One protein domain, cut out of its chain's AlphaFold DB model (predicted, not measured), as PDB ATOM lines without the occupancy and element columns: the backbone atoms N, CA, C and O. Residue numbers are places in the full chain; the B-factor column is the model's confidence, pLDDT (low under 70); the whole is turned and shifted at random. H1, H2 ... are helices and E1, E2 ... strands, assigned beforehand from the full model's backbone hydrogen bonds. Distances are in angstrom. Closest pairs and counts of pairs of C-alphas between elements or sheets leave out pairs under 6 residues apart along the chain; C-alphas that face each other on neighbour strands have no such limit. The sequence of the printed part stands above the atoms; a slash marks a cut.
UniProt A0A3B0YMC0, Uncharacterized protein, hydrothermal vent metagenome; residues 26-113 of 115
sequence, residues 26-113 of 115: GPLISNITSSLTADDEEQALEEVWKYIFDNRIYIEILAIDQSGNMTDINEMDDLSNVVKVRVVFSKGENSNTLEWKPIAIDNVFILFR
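This is residues 26 to 113 of the 115 residues of an uncharacterized protein of hydrothermal vent metagenome (UniProt A0A3B0YMC0). One twisted antiparallel sheet of four strands makes a wall, with helices over one of its faces: H1 covers the edge strand E4, H3 covers E1 and part of E3, and no helix covers the other face. The long helix H2 packs between H1 and H3, side by side with both, and grazes the sheet with its last residues. The printed part has 88 residues with three named helices and four named strands, along the chain H1 H2 E1 E2 E3 E4 H3; the sheet's order is E2 E1 E3 E4, and the class is mixed, helices and strands. The whole is compact, with a radius of gyration of the C-alphas of 12.5 A and spans of 33 by 30 by 20 A.

Begin with the inner strands, E1, residues 58 to 65, and E3, residues 82 to 91: they are antiparallel at 162 degrees, with N 60 and O 88 2.9 A apart, within hydrogen-bond range. E4, residues 94 to 100, forms a hairpin with E3; look at N 87 and O 98, 2.8 A apart. At the other edge E2, residues 70 to 72, forms a hairpin with E1, and N 63 and O 71 are 2.8 A apart. H1, residues 26 to 34, is on the sheet over E4 at a height of 8.8 A, along the strands at 3 degrees on the local plane. On the same face H3, residues 105 to 112, lies over E1 and only just over E3, on which 3 of its C-alphas fall, at a height of 9.7 A. H2, residues 38 to 55, touches H1 with residues 40 to 48 alone; this helical hairpin has a shallow tilt of 16 degrees, opposite ways, and its closest C-alphas, those of Ile 32 and Ala 44, are 5.3 A apart. H2 also touches H3, the same way at a shallow tilt of 14 degrees, with the C-alphas of Trp 49 and Leu 111 closest at 5.6 A. H2 only grazes the sheet, with residues 49 to 55. H1 and H3 are apart. In H2 every O i to N i+4 pair is within hydrogen-bond range, in H1 4 of 5, and in H3 0 of 4, beside 5 of 5 O i to N i+3 pairs.

Find C-alpha 82 at (206.930, 258.647, 212.139); from there E3 runs 26.8 A to residue 91. E1 is 23.3 A long from residue 58 to 65, E4 20.3 A from 94 to 100, and E2 6.9 A from 70 to 72. Find C-alpha 26 at (190.541, 242.978, 205.783), where H1 begins; it runs 12.6 A to residue 34. H2 runs 25.6 A from residue 38 to 55. H3 runs 12.9 A from residue 105 to C-alpha 112 at (193.256, 255.247, 220.697).

The two C-alphas farthest apart are those of Asp 54 and Ser 67, at 35.7 A. The printed part has no cut and no long link; the link from E2 to E3 is short, with 9 residues, and the others are tight. The mean pLDDT of the printed part is 92.9, and no printed residue is under 70.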
ATOM      1  N   GLY A  26     189.809 242.812 207.047       87.25
ATOM      2  CA  GLY A  26     190.541 242.978 205.783       87.25
ATOM      3  C   GLY A  26     189.909 244.008 204.829       87.25
ATOM      4  O   GLY A  26     190.592 244.945 204.419       87.25
ATOM      5  N   PRO A  27     188.609 243.887 204.498       90.81
ATOM      6  CA  PRO A  27     187.902 244.891 203.704       90.81
ATOM      7  C   PRO A  27     187.923 246.302 204.306       90.81
ATOM      8  O   PRO A  27     188.138 247.257 203.568       90.81
ATOM      9  N   LEU A  28     187.749 246.447 205.624       92.94
ATOM     10  CA  LEU A  28     187.775 247.762 206.281       92.94
ATOM     11  C   LEU A  28     189.170 248.409 206.211       92.94
ATOM     12  O   LEU A  28     189.295 249.592 205.910       92.94
ATOM     13  N   ILE A  29     190.229 247.617 206.401       92.38
ATOM     14  CA  ILE A  29     191.620 248.059 206.233       92.38
ATOM     15  C   ILE A  29     191.876 248.570 204.806       92.38
ATOM     16  O   ILE A  29     192.578 249.566 204.618       92.38
ATOM     17  N   SER A  30     191.303 247.911 203.793       92.25
ATOM     18  CA  SER A  30     191.458 248.332 202.397       92.25
ATOM     19  C   SER A  30     190.960 249.761 202.169       92.25
ATOM     20  O   SER A  30     191.558 250.479 201.363       92.25
ATOM     21  N   ASN A  31     189.913 250.191 202.882       93.31
ATOM     22  CA  ASN A  31     189.390 251.554 202.782       93.31
ATOM     23  C   ASN A  31     190.430 252.571 203.268       93.31
ATOM     24  O   ASN A  31     190.696 253.520 202.545       93.31
ATOM     25  N   ILE A  32     191.125 252.304 204.384       94.25
ATOM     26  CA  ILE A  32     192.204 253.175 204.895       94.25
ATOM     27  C   ILE A  32     193.295 253.353 203.834       94.25
ATOM     28  O   ILE A  32     193.676 254.466 203.488       94.25
ATOM     29  N   THR A  33     193.794 252.248 203.273       93.31
ATOM     30  CA  THR A  33     194.909 252.305 202.308       93.31
ATOM     31  C   THR A  33     194.534 252.873 200.939       93.31
ATOM     32  O   THR A  33     195.424 253.145 200.134       93.31
ATOM     33  N   SER A  34     193.237 253.018 200.653       94.44
ATOM     34  CA  SER A  34     192.730 253.577 199.396       94.44
ATOM     35  C   SER A  34     192.216 255.013 199.529       94.44
ATOM     36  O   SER A  34     191.871 255.613 198.508       94.44
ATOM     37  N   SER A  35     192.214 255.581 200.739       96.19
ATOM     38  CA  SER A  35     191.886 256.984 200.978       96.19
ATOM     39  C   SER A  35     192.812 257.914 200.191       96.19
ATOM     40  O   SER A  35     194.021 257.693 200.091       96.19
ATOM     41  N   LEU A  36     192.232 258.967 199.609       96.19
ATOM     42  CA  LEU A  36     192.964 259.969 198.821       96.19
ATOM     43  C   LEU A  36     193.135 261.293 199.572       96.19
ATOM     44  O   LEU A  36     193.974 262.112 199.191       96.19
ATOM     45  N   THR A  37     192.348 261.504 200.626       97.75
ATOM     46  CA  THR A  37     192.363 262.702 201.468       97.75
ATOM     47  C   THR A  37     192.425 262.323 202.948       97.75
ATOM     48  O   THR A  37     192.115 261.190 203.317       97.75
ATOM     49  N   ALA A  38     192.835 263.274 203.796       96.62
ATOM     50  CA  ALA A  38     192.862 263.074 205.245       96.62
ATOM     51  C   ALA A  38     191.458 262.807 205.815       96.62
ATOM     52  O   ALA A  38     191.323 261.949 206.679       96.62
ATOM     53  N   ASP A  39     190.428 263.472 205.281       96.88
ATOM     54  CA  ASP A  39     189.033 263.292 205.699       96.88
ATOM     55  C   ASP A  39     188.505 261.891 205.329       96.88
ATOM     56  O   ASP A  39     187.819 261.249 206.125       96.88
ATOM     57  N   ASP A  40     188.851 261.377 204.138       97.19
ATOM     58  CA  ASP A  40     188.486 260.009 203.731       97.19
ATOM     59  C   ASP A  40     189.185 258.958 204.611       97.19
ATOM     60  O   ASP A  40     188.625 257.906 204.915       97.19
ATOM     61  N   GLU A  41     190.441 259.211 204.992       97.19
ATOM     62  CA  GLU A  41     191.199 258.351 205.907       97.19
ATOM     63  C   GLU A  41     190.597 258.366 207.316       97.19
ATOM     64  O   GLU A  41     190.419 257.300 207.904       97.19
ATOM     65  N   GLU A  42     190.234 259.543 207.833       97.00
ATOM     66  CA  GLU A  42     189.556 259.698 209.122       97.00
ATOM     67  C   GLU A  42     188.267 258.867 209.163       97.00
ATOM     68  O   GLU A  42     188.110 258.033 210.053       97.00
ATOM     69  N   GLN A  43     187.388 259.002 208.164       97.00
ATOM     70  CA  GLN A  43     186.138 258.233 208.101       97.00
ATOM     71  C   GLN A  43     186.382 256.718 208.065       97.00
ATOM     72  O   GLN A  43     185.728 255.962 208.789       97.00
ATOM     73  N   ALA A  44     187.349 256.259 207.263       96.44
ATOM     74  CA  ALA A  44     187.703 254.843 207.197       96.44
ATOM     75  C   ALA A  44     188.235 254.316 208.545       96.44
ATOM     76  O   ALA A  44     187.904 253.201 208.960       96.44
ATOM     77  N   LEU A  45     189.032 255.120 209.254       96.00
ATOM     78  CA  LEU A  45     189.534 254.787 210.585       96.00
ATOM     79  C   LEU A  45     188.424 254.773 211.640       96.00
ATOM     80  O   LEU A  45     188.448 253.907 212.512       96.00
ATOM     81  N   GLU A  46     187.428 255.658 211.556       96.25
ATOM     82  CA  GLU A  46     186.265 255.636 212.453       96.25
ATOM     83  C   GLU A  46     185.421 254.366 212.281       96.25
ATOM     84  O   GLU A  46     184.988 253.768 213.272       96.25
ATOM     85  N   GLU A  47     185.222 253.906 211.041       95.50
ATOM     86  CA  GLU A  47     184.551 252.631 210.767       95.50
ATOM     87  C   GLU A  47     185.319 251.444 211.361       95.50
ATOM     88  O   GLU A  47     184.721 250.557 211.983       95.50
ATOM     89  N   VAL A  48     186.647 251.443 211.207       95.25
ATOM     90  CA  VAL A  48     187.526 250.423 211.790       95.25
ATOM     91  C   VAL A  48     187.474 250.461 213.315       95.25
ATOM     92  O   VAL A  48     187.250 249.416 213.924       95.25
ATOM     93  N   TRP A  49     187.613 251.635 213.936       94.88
ATOM     94  CA  TRP A  49     187.541 251.808 215.390       94.88
ATOM     95  C   TRP A  49     186.220 251.284 215.953       94.88
ATOM     96  O   TRP A  49     186.215 250.470 216.879       94.88
ATOM     97  N   LYS A  50     185.095 251.657 215.335       94.31
ATOM     98  CA  LYS A  50     183.775 251.172 215.743       94.31
ATOM     99  C   LYS A  50     183.686 249.649 215.662       94.31
ATOM    100  O   LYS A  50     183.186 249.006 216.583       94.31
ATOM    101  N   TYR A  51     184.193 249.061 214.579       94.00
ATOM    102  CA  TYR A  51     184.190 247.614 214.405       94.00
ATOM    103  C   TYR A  51     185.068 246.894 215.438       94.00
ATOM    104  O   TYR A  51     184.641 245.877 215.989       94.00
ATOM    105  N   ILE A  52     186.268 247.419 215.717       93.50
ATOM    106  CA  ILE A  52     187.164 246.910 216.765       93.50
ATOM    107  C   ILE A  52     186.429 246.887 218.105       93.50
ATOM    108  O   ILE A  52     186.399 245.847 218.769       93.50
ATOM    109  N   PHE A  53     185.812 248.014 218.468       91.25
ATOM    110  CA  PHE A  53     185.113 248.186 219.732       91.25
ATOM    111  C   PHE A  53     183.937 247.212 219.875       91.25
ATOM    112  O   PHE A  53     183.906 246.407 220.812       91.25
ATOM    113  N   ASP A  54     183.021 247.204 218.902       92.06
ATOM    114  CA  ASP A  54     181.816 246.364 218.924       92.06
ATOM    115  C   ASP A  54     182.153 244.863 219.020       92.06
ATOM    116  O   ASP A  54     181.395 244.077 219.596       92.06
ATOM    117  N   ASN A  55     183.308 244.453 218.482       91.62
ATOM    118  CA  ASN A  55     183.722 243.051 218.409       91.62
ATOM    119  C   ASN A  55     184.820 242.664 219.406       91.62
ATOM    120  O   ASN A  55     185.245 241.501 219.385       91.62
ATOM    121  N   ARG A  56     185.237 243.587 220.289       91.69
ATOM    122  CA  ARG A  56     186.294 243.397 221.301       91.69
ATOM    123  C   ARG A  56     187.599 242.869 220.703       91.69
ATOM    124  O   ARG A  56     188.164 241.889 221.187       91.69
ATOM    125  N   ILE A  57     188.028 243.482 219.608       91.56
ATOM    126  CA  ILE A  57     189.290 243.150 218.949       91.56
ATOM    127  C   ILE A  57     190.408 243.900 219.679       91.56
ATOM    128  O   ILE A  57     190.284 245.090 219.948       91.56
ATOM    129  N   TYR A  58     191.483 243.204 220.035       92.31
ATOM    130  CA  TYR A  58     192.667 243.840 220.604       92.31
ATOM    131  C   TYR A  58     193.504 244.449 219.483       92.31
ATOM    132  O   TYR A  58     193.661 243.827 218.428       92.31
ATOM    133  N   ILE A  59     194.060 245.636 219.725       93.38
ATOM    134  CA  ILE A  59     194.972 246.294 218.795       93.38
ATOM    135  C   ILE A  59     196.304 246.616 219.468       93.38
ATOM    136  O   ILE A  59     196.344 247.044 220.617       93.38
ATOM    137  N   GLU A  60     197.383 246.430 218.721       93.88
ATOM    138  CA  GLU A  60     198.724 246.922 219.034       93.88
ATOM    139  C   GLU A  60     199.153 247.847 217.900       93.88
ATOM    140  O   GLU A  60     198.952 247.523 216.726       93.88
ATOM    141  N   ILE A  61     199.719 249.004 218.239       94.06
ATOM    142  CA  ILE A  61     200.069 250.034 217.264       94.06
ATOM    143  C   ILE A  61     201.552 250.366 217.413       94.06
ATOM    144  O   ILE A  61     202.001 250.868 218.438       94.06
ATOM    145  N   LEU A  62     202.311 250.093 216.358       95.62
ATOM    146  CA  LEU A  62     203.744 250.333 216.282       95.62
ATOM    147  C   LEU A  62     204.010 251.465 215.294       95.62
ATOM    148  O   LEU A  62     203.612 251.402 214.126       95.62
ATOM    149  N   ALA A  63     204.716 252.488 215.744       95.31
ATOM    150  CA  ALA A  63     205.206 253.556 214.895       95.31
ATOM    151  C   ALA A  63     206.541 253.155 214.257       95.31
ATOM    152  O   ALA A  63     207.402 252.567 214.913       95.31
ATOM    153  N   ILE A  64     206.711 253.471 212.972       96.56
ATOM    154  CA  ILE A  64     207.919 253.175 212.200       96.56
ATOM    155  C   ILE A  64     208.568 254.492 211.772       96.56
ATOM    156  O   ILE A  64     207.950 255.295 211.062       96.56
ATOM    157  N   ASP A  65     209.814 254.706 212.191       94.62
ATOM    158  CA  ASP A  65     210.589 255.907 211.865       94.62
ATOM    159  C   ASP A  65     211.276 255.826 210.483       94.62
ATOM    160  O   ASP A  65     211.206 254.823 209.766       94.62
ATOM    161  N   GLN A  66     211.973 256.898 210.094       93.56
ATOM    162  CA  GLN A  66     212.739 256.961 208.839       93.56
ATOM    163  C   GLN A  66     213.875 255.927 208.739       93.56
ATOM    164  O   GLN A  66     214.292 255.585 207.631       93.56
ATOM    165  N   SER A  67     214.379 255.442 209.874       94.62
ATOM    166  CA  SER A  67     215.430 254.423 209.949       94.62
ATOM    167  C   SER A  67     214.859 252.998 209.918       94.62
ATOM    168  O   SER A  67     215.622 252.038 209.829       94.62
ATOM    169  N   GLY A  68     213.530 252.850 209.969       94.50
ATOM    170  CA  GLY A  68     212.834 251.569 210.042       94.50
ATOM    171  C   GLY A  68     212.727 250.995 211.456       94.50
ATOM    172  O   GLY A  68     212.329 249.837 211.596       94.50
ATOM    173  N   ASN A  69     213.069 251.765 212.493       94.81
ATOM    174  CA  ASN A  69     212.887 251.333 213.874       94.81
ATOM    175  C   ASN A  69     211.399 251.314 214.213       94.81
ATOM    176  O   ASN A  69     210.665 252.232 213.846       94.81
ATOM    177  N   MET A  70     210.977 250.273 214.928       96.12
ATOM    178  CA  MET A  70     209.605 250.111 215.399       96.12
ATOM    179  C   MET A  70     209.562 250.394 216.894       96.12
ATOM    180  O   MET A  70     210.336 249.801 217.643       96.12
ATOM    181  N   THR A  71     208.662 251.277 217.307       95.19
ATOM    182  CA  THR A  71     208.430 251.617 218.718       95.19
ATOM    183  C   THR A  71     206.938 251.513 218.995       95.19
ATOM    184  O   THR A  71     206.141 251.872 218.123       95.19
ATOM    185  N   ASP A  72     206.547 251.009 220.168       92.81
ATOM    186  CA  ASP A  72     205.151 251.116 220.600       92.81
ATOM    187  C   ASP A  72     204.809 252.600 220.688       92.81
ATOM    188  O   ASP A  72     205.505 253.399 221.308       92.81
ATOM    189  N   ILE A  73     203.754 252.988 219.994       89.62
ATOM    190  CA  ILE A  73     203.350 254.384 219.895       89.62
ATOM    191  C   ILE A  73     202.910 254.972 221.245       89.62
ATOM    192  O   ILE A  73     203.000 256.181 221.422       89.62
ATOM    193  N   ASN A  74     202.502 254.141 222.214       87.44
ATOM    194  CA  ASN A  74     202.223 254.585 223.584       87.44
ATOM    195  C   ASN A  74     203.501 254.947 224.359       87.44
ATOM    196  O   ASN A  74     203.422 255.607 225.392       87.44
ATOM    197  N   GLU A  75     204.672 254.515 223.884       89.88
ATOM    198  CA  GLU A  75     205.980 254.874 224.447       89.88
ATOM    199  C   GLU A  75     206.566 256.142 223.799       89.88
ATOM    200  O   GLU A  75     207.661 256.573 224.164       89.88
ATOM    201  N   MET A  76     205.865 256.741 222.829       88.19
ATOM    202  CA  MET A  76     206.338 257.910 222.089       88.19
ATOM    203  C   MET A  76     205.648 259.195 222.550       88.19
ATOM    204  O   MET A  76     204.434 259.333 222.450       88.19
ATOM    205  N   ASP A  77     206.449 260.183 222.957       85.38
ATOM    206  CA  ASP A  77     205.964 261.535 223.275       85.38
ATOM    207  C   ASP A  77     205.813 262.429 222.025       85.38
ATOM    208  O   ASP A  77     205.159 263.471 222.070       85.38
ATOM    209  N   ASP A  78     206.448 262.052 220.911       85.44
ATOM    210  CA  ASP A  78     206.481 262.821 219.665       85.44
ATOM    211  C   ASP A  78     206.422 261.897 218.442       85.44
ATOM    212  O   ASP A  78     207.267 261.017 218.269       85.44
ATOM    213  N   LEU A  79     205.445 262.133 217.560       87.56
ATOM    214  CA  LEU A  79     205.241 261.377 216.321       87.56
ATOM    215  C   LEU A  79     205.829 262.064 215.076       87.56
ATOM    216  O   LEU A  79     205.656 261.567 213.965       87.56
ATOM    217  N   SER A  80     206.547 263.181 215.227       87.19
ATOM    218  CA  SER A  80     207.073 263.982 214.109       87.19
ATOM    219  C   SER A  80     207.971 263.204 213.135       87.19
ATOM    220  O   SER A  80     208.002 263.503 211.940       87.19
ATOM    221  N   ASN A  81     208.679 262.182 213.625       89.75
ATOM    222  CA  ASN A  81     209.589 261.350 212.831       89.75
ATOM    223  C   ASN A  81     208.943 260.068 212.281       89.75
ATOM    224  O   ASN A  81     209.614 259.284 211.601       89.75
ATOM    225  N   VAL A  82     207.659 259.842 212.566       93.88
ATOM    226  CA  VAL A  82     206.930 258.647 212.139       93.88
ATOM    227  C   VAL A  82     206.574 258.766 210.663       93.88
ATOM    228  O   VAL A  82     205.952 259.730 210.223       93.88
ATOM    229  N   VAL A  83     206.968 257.766 209.875       95.00
ATOM    230  CA  VAL A  83     206.685 257.720 208.429       95.00
ATOM    231  C   VAL A  83     205.677 256.652 208.048       95.00
ATOM    232  O   VAL A  83     205.094 256.727 206.965       95.00
ATOM    233  N   LYS A  84     205.490 255.649 208.906       96.25
ATOM    234  CA  LYS A  84     204.496 254.591 208.751       96.25
ATOM    235  C   LYS A  84     204.016 254.129 210.114       96.25
ATOM    236  O   LYS A  84     204.718 254.271 211.111       96.25
ATOM    237  N   VAL A  85     202.857 253.495 210.118       96.06
ATOM    238  CA  VAL A  85     202.297 252.829 211.286       96.06
ATOM    239  C   VAL A  85     201.979 251.389 210.919       96.06
ATOM    240  O   VAL A  85     201.551 251.093 209.800       96.06
ATOM    241  N   ARG A  86     202.208 250.486 211.868       96.50
ATOM    242  CA  ARG A  86     201.751 249.106 211.820       96.50
ATOM    243  C   ARG A  86     200.718 248.889 212.916       96.50
ATOM    244  O   ARG A  86     201.035 249.064 214.083       96.50
ATOM    245  N   VAL A  87     199.517 248.469 212.542       95.44
ATOM    246  CA  VAL A  87     198.472 248.047 213.480       95.44
ATOM    247  C   VAL A  87     198.311 246.537 213.378       95.44
ATOM    248  O   VAL A  87     198.080 246.002 212.291       95.44
ATOM    249  N   VAL A  88     198.432 245.852 214.509       94.88
ATOM    250  CA  VAL A  88     198.136 244.426 214.647       94.88
ATOM    251  C   VAL A  88     196.783 244.292 215.324       94.88
ATOM    252  O   VAL A  88     196.610 244.718 216.458       94.88
ATOM    253  N   PHE A  89     195.828 243.684 214.632       94.25
ATOM    254  CA  PHE A  89     194.498 243.372 215.143       94.25
ATOM    255  C   PHE A  89     194.481 241.908 215.568       94.25
ATOM    256  O   PHE A  89     194.876 241.049 214.780       94.25
ATOM    257  N   SER A  90     193.999 241.593 216.768       93.62
ATOM    258  CA  SER A  90     193.941 240.211 217.254       93.62
ATOM    259  C   SER A  90     192.669 239.898 218.036       93.62
ATOM    260  O   SER A  90     192.125 240.734 218.760       93.62
ATOM    261  N   LYS A  91     192.181 238.667 217.868       92.00
ATOM    262  CA  LYS A  91     191.052 238.108 218.617       92.00
ATOM    263  C   LYS A  91     191.189 236.587 218.677       92.00
ATOM    264  O   LYS A  91     191.124 235.913 217.647       92.00
ATOM    265  N   GLY A  92     191.391 236.057 219.882       89.38
ATOM    266  CA  GLY A  92     191.723 234.643 220.070       89.38
ATOM    267  C   GLY A  92     193.064 234.305 219.412       89.38
ATOM    268  O   GLY A  92     194.049 235.012 219.612       89.38
ATOM    269  N   GLU A  93     193.093 233.251 218.601       89.12
ATOM    270  CA  GLU A  93     194.286 232.830 217.841       89.12
ATOM    271  C   GLU A  93     194.426 233.536 216.479       89.12
ATOM    272  O   GLU A  93     195.402 233.322 215.762       89.12
ATOM    273  N   ASN A  94     193.455 234.373 216.099       89.12
ATOM    274  CA  ASN A  94     193.443 235.042 214.805       89.12
ATOM    275  C   ASN A  94     194.077 236.431 214.900       89.12
ATOM    276  O   ASN A  94     193.750 237.213 215.797       89.12
ATOM    277  N   SER A  95     194.913 236.770 213.918       91.56
ATOM    278  CA  SER A  95     195.524 238.092 213.794       91.56
ATOM    279  C   SER A  95     195.496 238.605 212.358       91.56
ATOM    280  O   SER A  95     195.614 237.826 211.412       91.56
ATOM    281  N   ASN A  96     195.401 239.920 212.195       92.62
ATOM    282  CA  ASN A  96     195.578 240.608 210.921       92.62
ATOM    283  C   ASN A  96     196.480 241.830 211.134       92.62
ATOM    284  O   ASN A  96     196.497 242.392 212.226       92.62
ATOM    285  N   THR A  97     197.219 242.242 210.110       93.69
ATOM    286  CA  THR A  97     198.190 243.332 210.214       93.69
ATOM    287  C   THR A  97     197.977 244.326 209.089       93.69
ATOM    288  O   THR A  97     197.967 243.958 207.915       93.69
ATOM    289  N   LEU A  98     197.868 245.599 209.454       94.75
ATOM    290  CA  LEU A  98     197.895 246.729 208.539       94.75
ATOM    291  C   LEU A  98     199.228 247.454 208.707       94.75
ATOM    292  O   LEU A  98     199.554 247.870 209.810       94.75
ATOM    293  N   GLU A  99     199.976 247.644 207.625       95.69
ATOM    294  CA  GLU A  99     201.074 248.612 207.575       95.69
ATOM    295  C   GLU A  99     200.723 249.682 206.539       95.69
ATOM    296  O   GLU A  99     200.494 249.357 205.373       95.69
ATOM    297  N   TRP A 100     200.668 250.949 206.947       95.06
ATOM    298  CA  TRP A 100     200.347 252.057 206.047       95.06
ATOM    299  C   TRP A 100     201.110 253.325 206.412       95.06
ATOM    300  O   TRP A 100     201.718 253.436 207.478       95.06
ATOM    301  N   LYS A 101     201.106 254.279 205.482       96.06
ATOM    302  CA  LYS A 101     201.608 255.633 205.692       96.06
ATOM    303  C   LYS A 101     200.398 256.555 205.870       96.06
ATOM    304  O   LYS A 101     199.712 256.761 204.870       96.06
ATOM    305  N   PRO A 102     200.150 257.090 207.079       94.81
ATOM    306  CA  PRO A 102     199.040 258.007 207.302       94.81
ATOM    307  C   PRO A 102     199.130 259.241 206.399       94.81
ATOM    308  O   PRO A 102     200.228 259.768 206.183       94.81
ATOM    309  N   ILE A 103     197.992 259.705 205.882       95.81
ATOM    310  CA  ILE A 103     197.912 260.978 205.147       95.81
ATOM    311  C   ILE A 103     198.056 262.137 206.132       95.81
ATOM    312  O   ILE A 103     198.827 263.067 205.887       95.81
ATOM    313  N   ALA A 104     197.356 262.043 207.263       93.69
ATOM    314  CA  ALA A 104     197.534 262.912 208.416       93.69
ATOM    315  C   ALA A 104     197.914 262.053 209.626       93.69
ATOM    316  O   ALA A 104     197.175 261.151 210.008       93.69
ATOM    317  N   ILE A 105     199.071 262.323 210.241       90.44
ATOM    318  CA  ILE A 105     199.556 261.515 211.373       90.44
ATOM    319  C   ILE A 105     198.577 261.528 212.556       90.44
ATOM    320  O   ILE A 105     198.429 260.522 213.242       90.44
ATOM    321  N   ASP A 106     197.835 262.624 212.728       90.31
ATOM    322  CA  ASP A 106     196.857 262.772 213.806       90.31
ATOM    323  C   ASP A 106     195.662 261.817 213.667       90.31
ATOM    324  O   ASP A 106     195.058 261.432 214.667       90.31
ATOM    325  N   ASN A 107     195.353 261.350 212.452       93.19
ATOM    326  CA  ASN A 107     194.276 260.382 212.238       93.19
ATOM    327  C   ASN A 107     194.551 259.053 212.950       93.19
ATOM    328  O   ASN A 107     193.624 258.345 213.339       93.19
ATOM    329  N   VAL A 108     195.820 258.716 213.197       90.12
ATOM    330  CA  VAL A 108     196.189 257.502 213.934       90.12
ATOM    331  C   VAL A 108     195.594 257.528 215.351       90.12
ATOM    332  O   VAL A 108     195.201 256.476 215.859       90.12
ATOM    333  N   PHE A 109     195.406 258.715 215.949       89.12
ATOM    334  CA  PHE A 109     194.804 258.876 217.278       89.12
ATOM    335  C   PHE A 109     193.346 258.405 217.369       89.12
ATOM    336  O   PHE A 109     192.868 258.092 218.459       89.12
ATOM    337  N   ILE A 110     192.644 258.277 216.238       91.62
ATOM    338  CA  ILE A 110     191.278 257.730 216.184       91.62
ATOM    339  C   ILE A 110     191.235 256.322 216.779       91.62
ATOM    340  O   ILE A 110     190.287 255.979 217.483       91.62
ATOM    341  N   LEU A 111     192.288 255.531 216.564       88.88
ATOM    342  CA  LEU A 111     192.372 254.162 217.065       88.88
ATOM    343  C   LEU A 111     192.627 254.080 218.582       88.88
ATOM    344  O   LEU A 111     192.435 253.013 219.152       88.88
ATOM    345  N   PHE A 112     192.995 255.184 219.246       81.06
ATOM    346  CA  PHE A 112     193.256 255.247 220.697       81.06
ATOM    347  C   PHE A 112     192.087 255.787 221.503       81.06
ATOM    348  O   PHE A 112     192.197 255.879 222.724       81.06
ATOM    349  N   ARG A 113     190.998 256.208 220.850       75.12
ATOM    350  CA  ARG A 113     189.852 256.778 221.559       75.12
ATOM    351  C   ARG A 113     189.373 255.754 222.593       75.12
ATOM    352  O   ARG A 113     188.903 254.677 222.216       75.12
TER     353      ARG A 113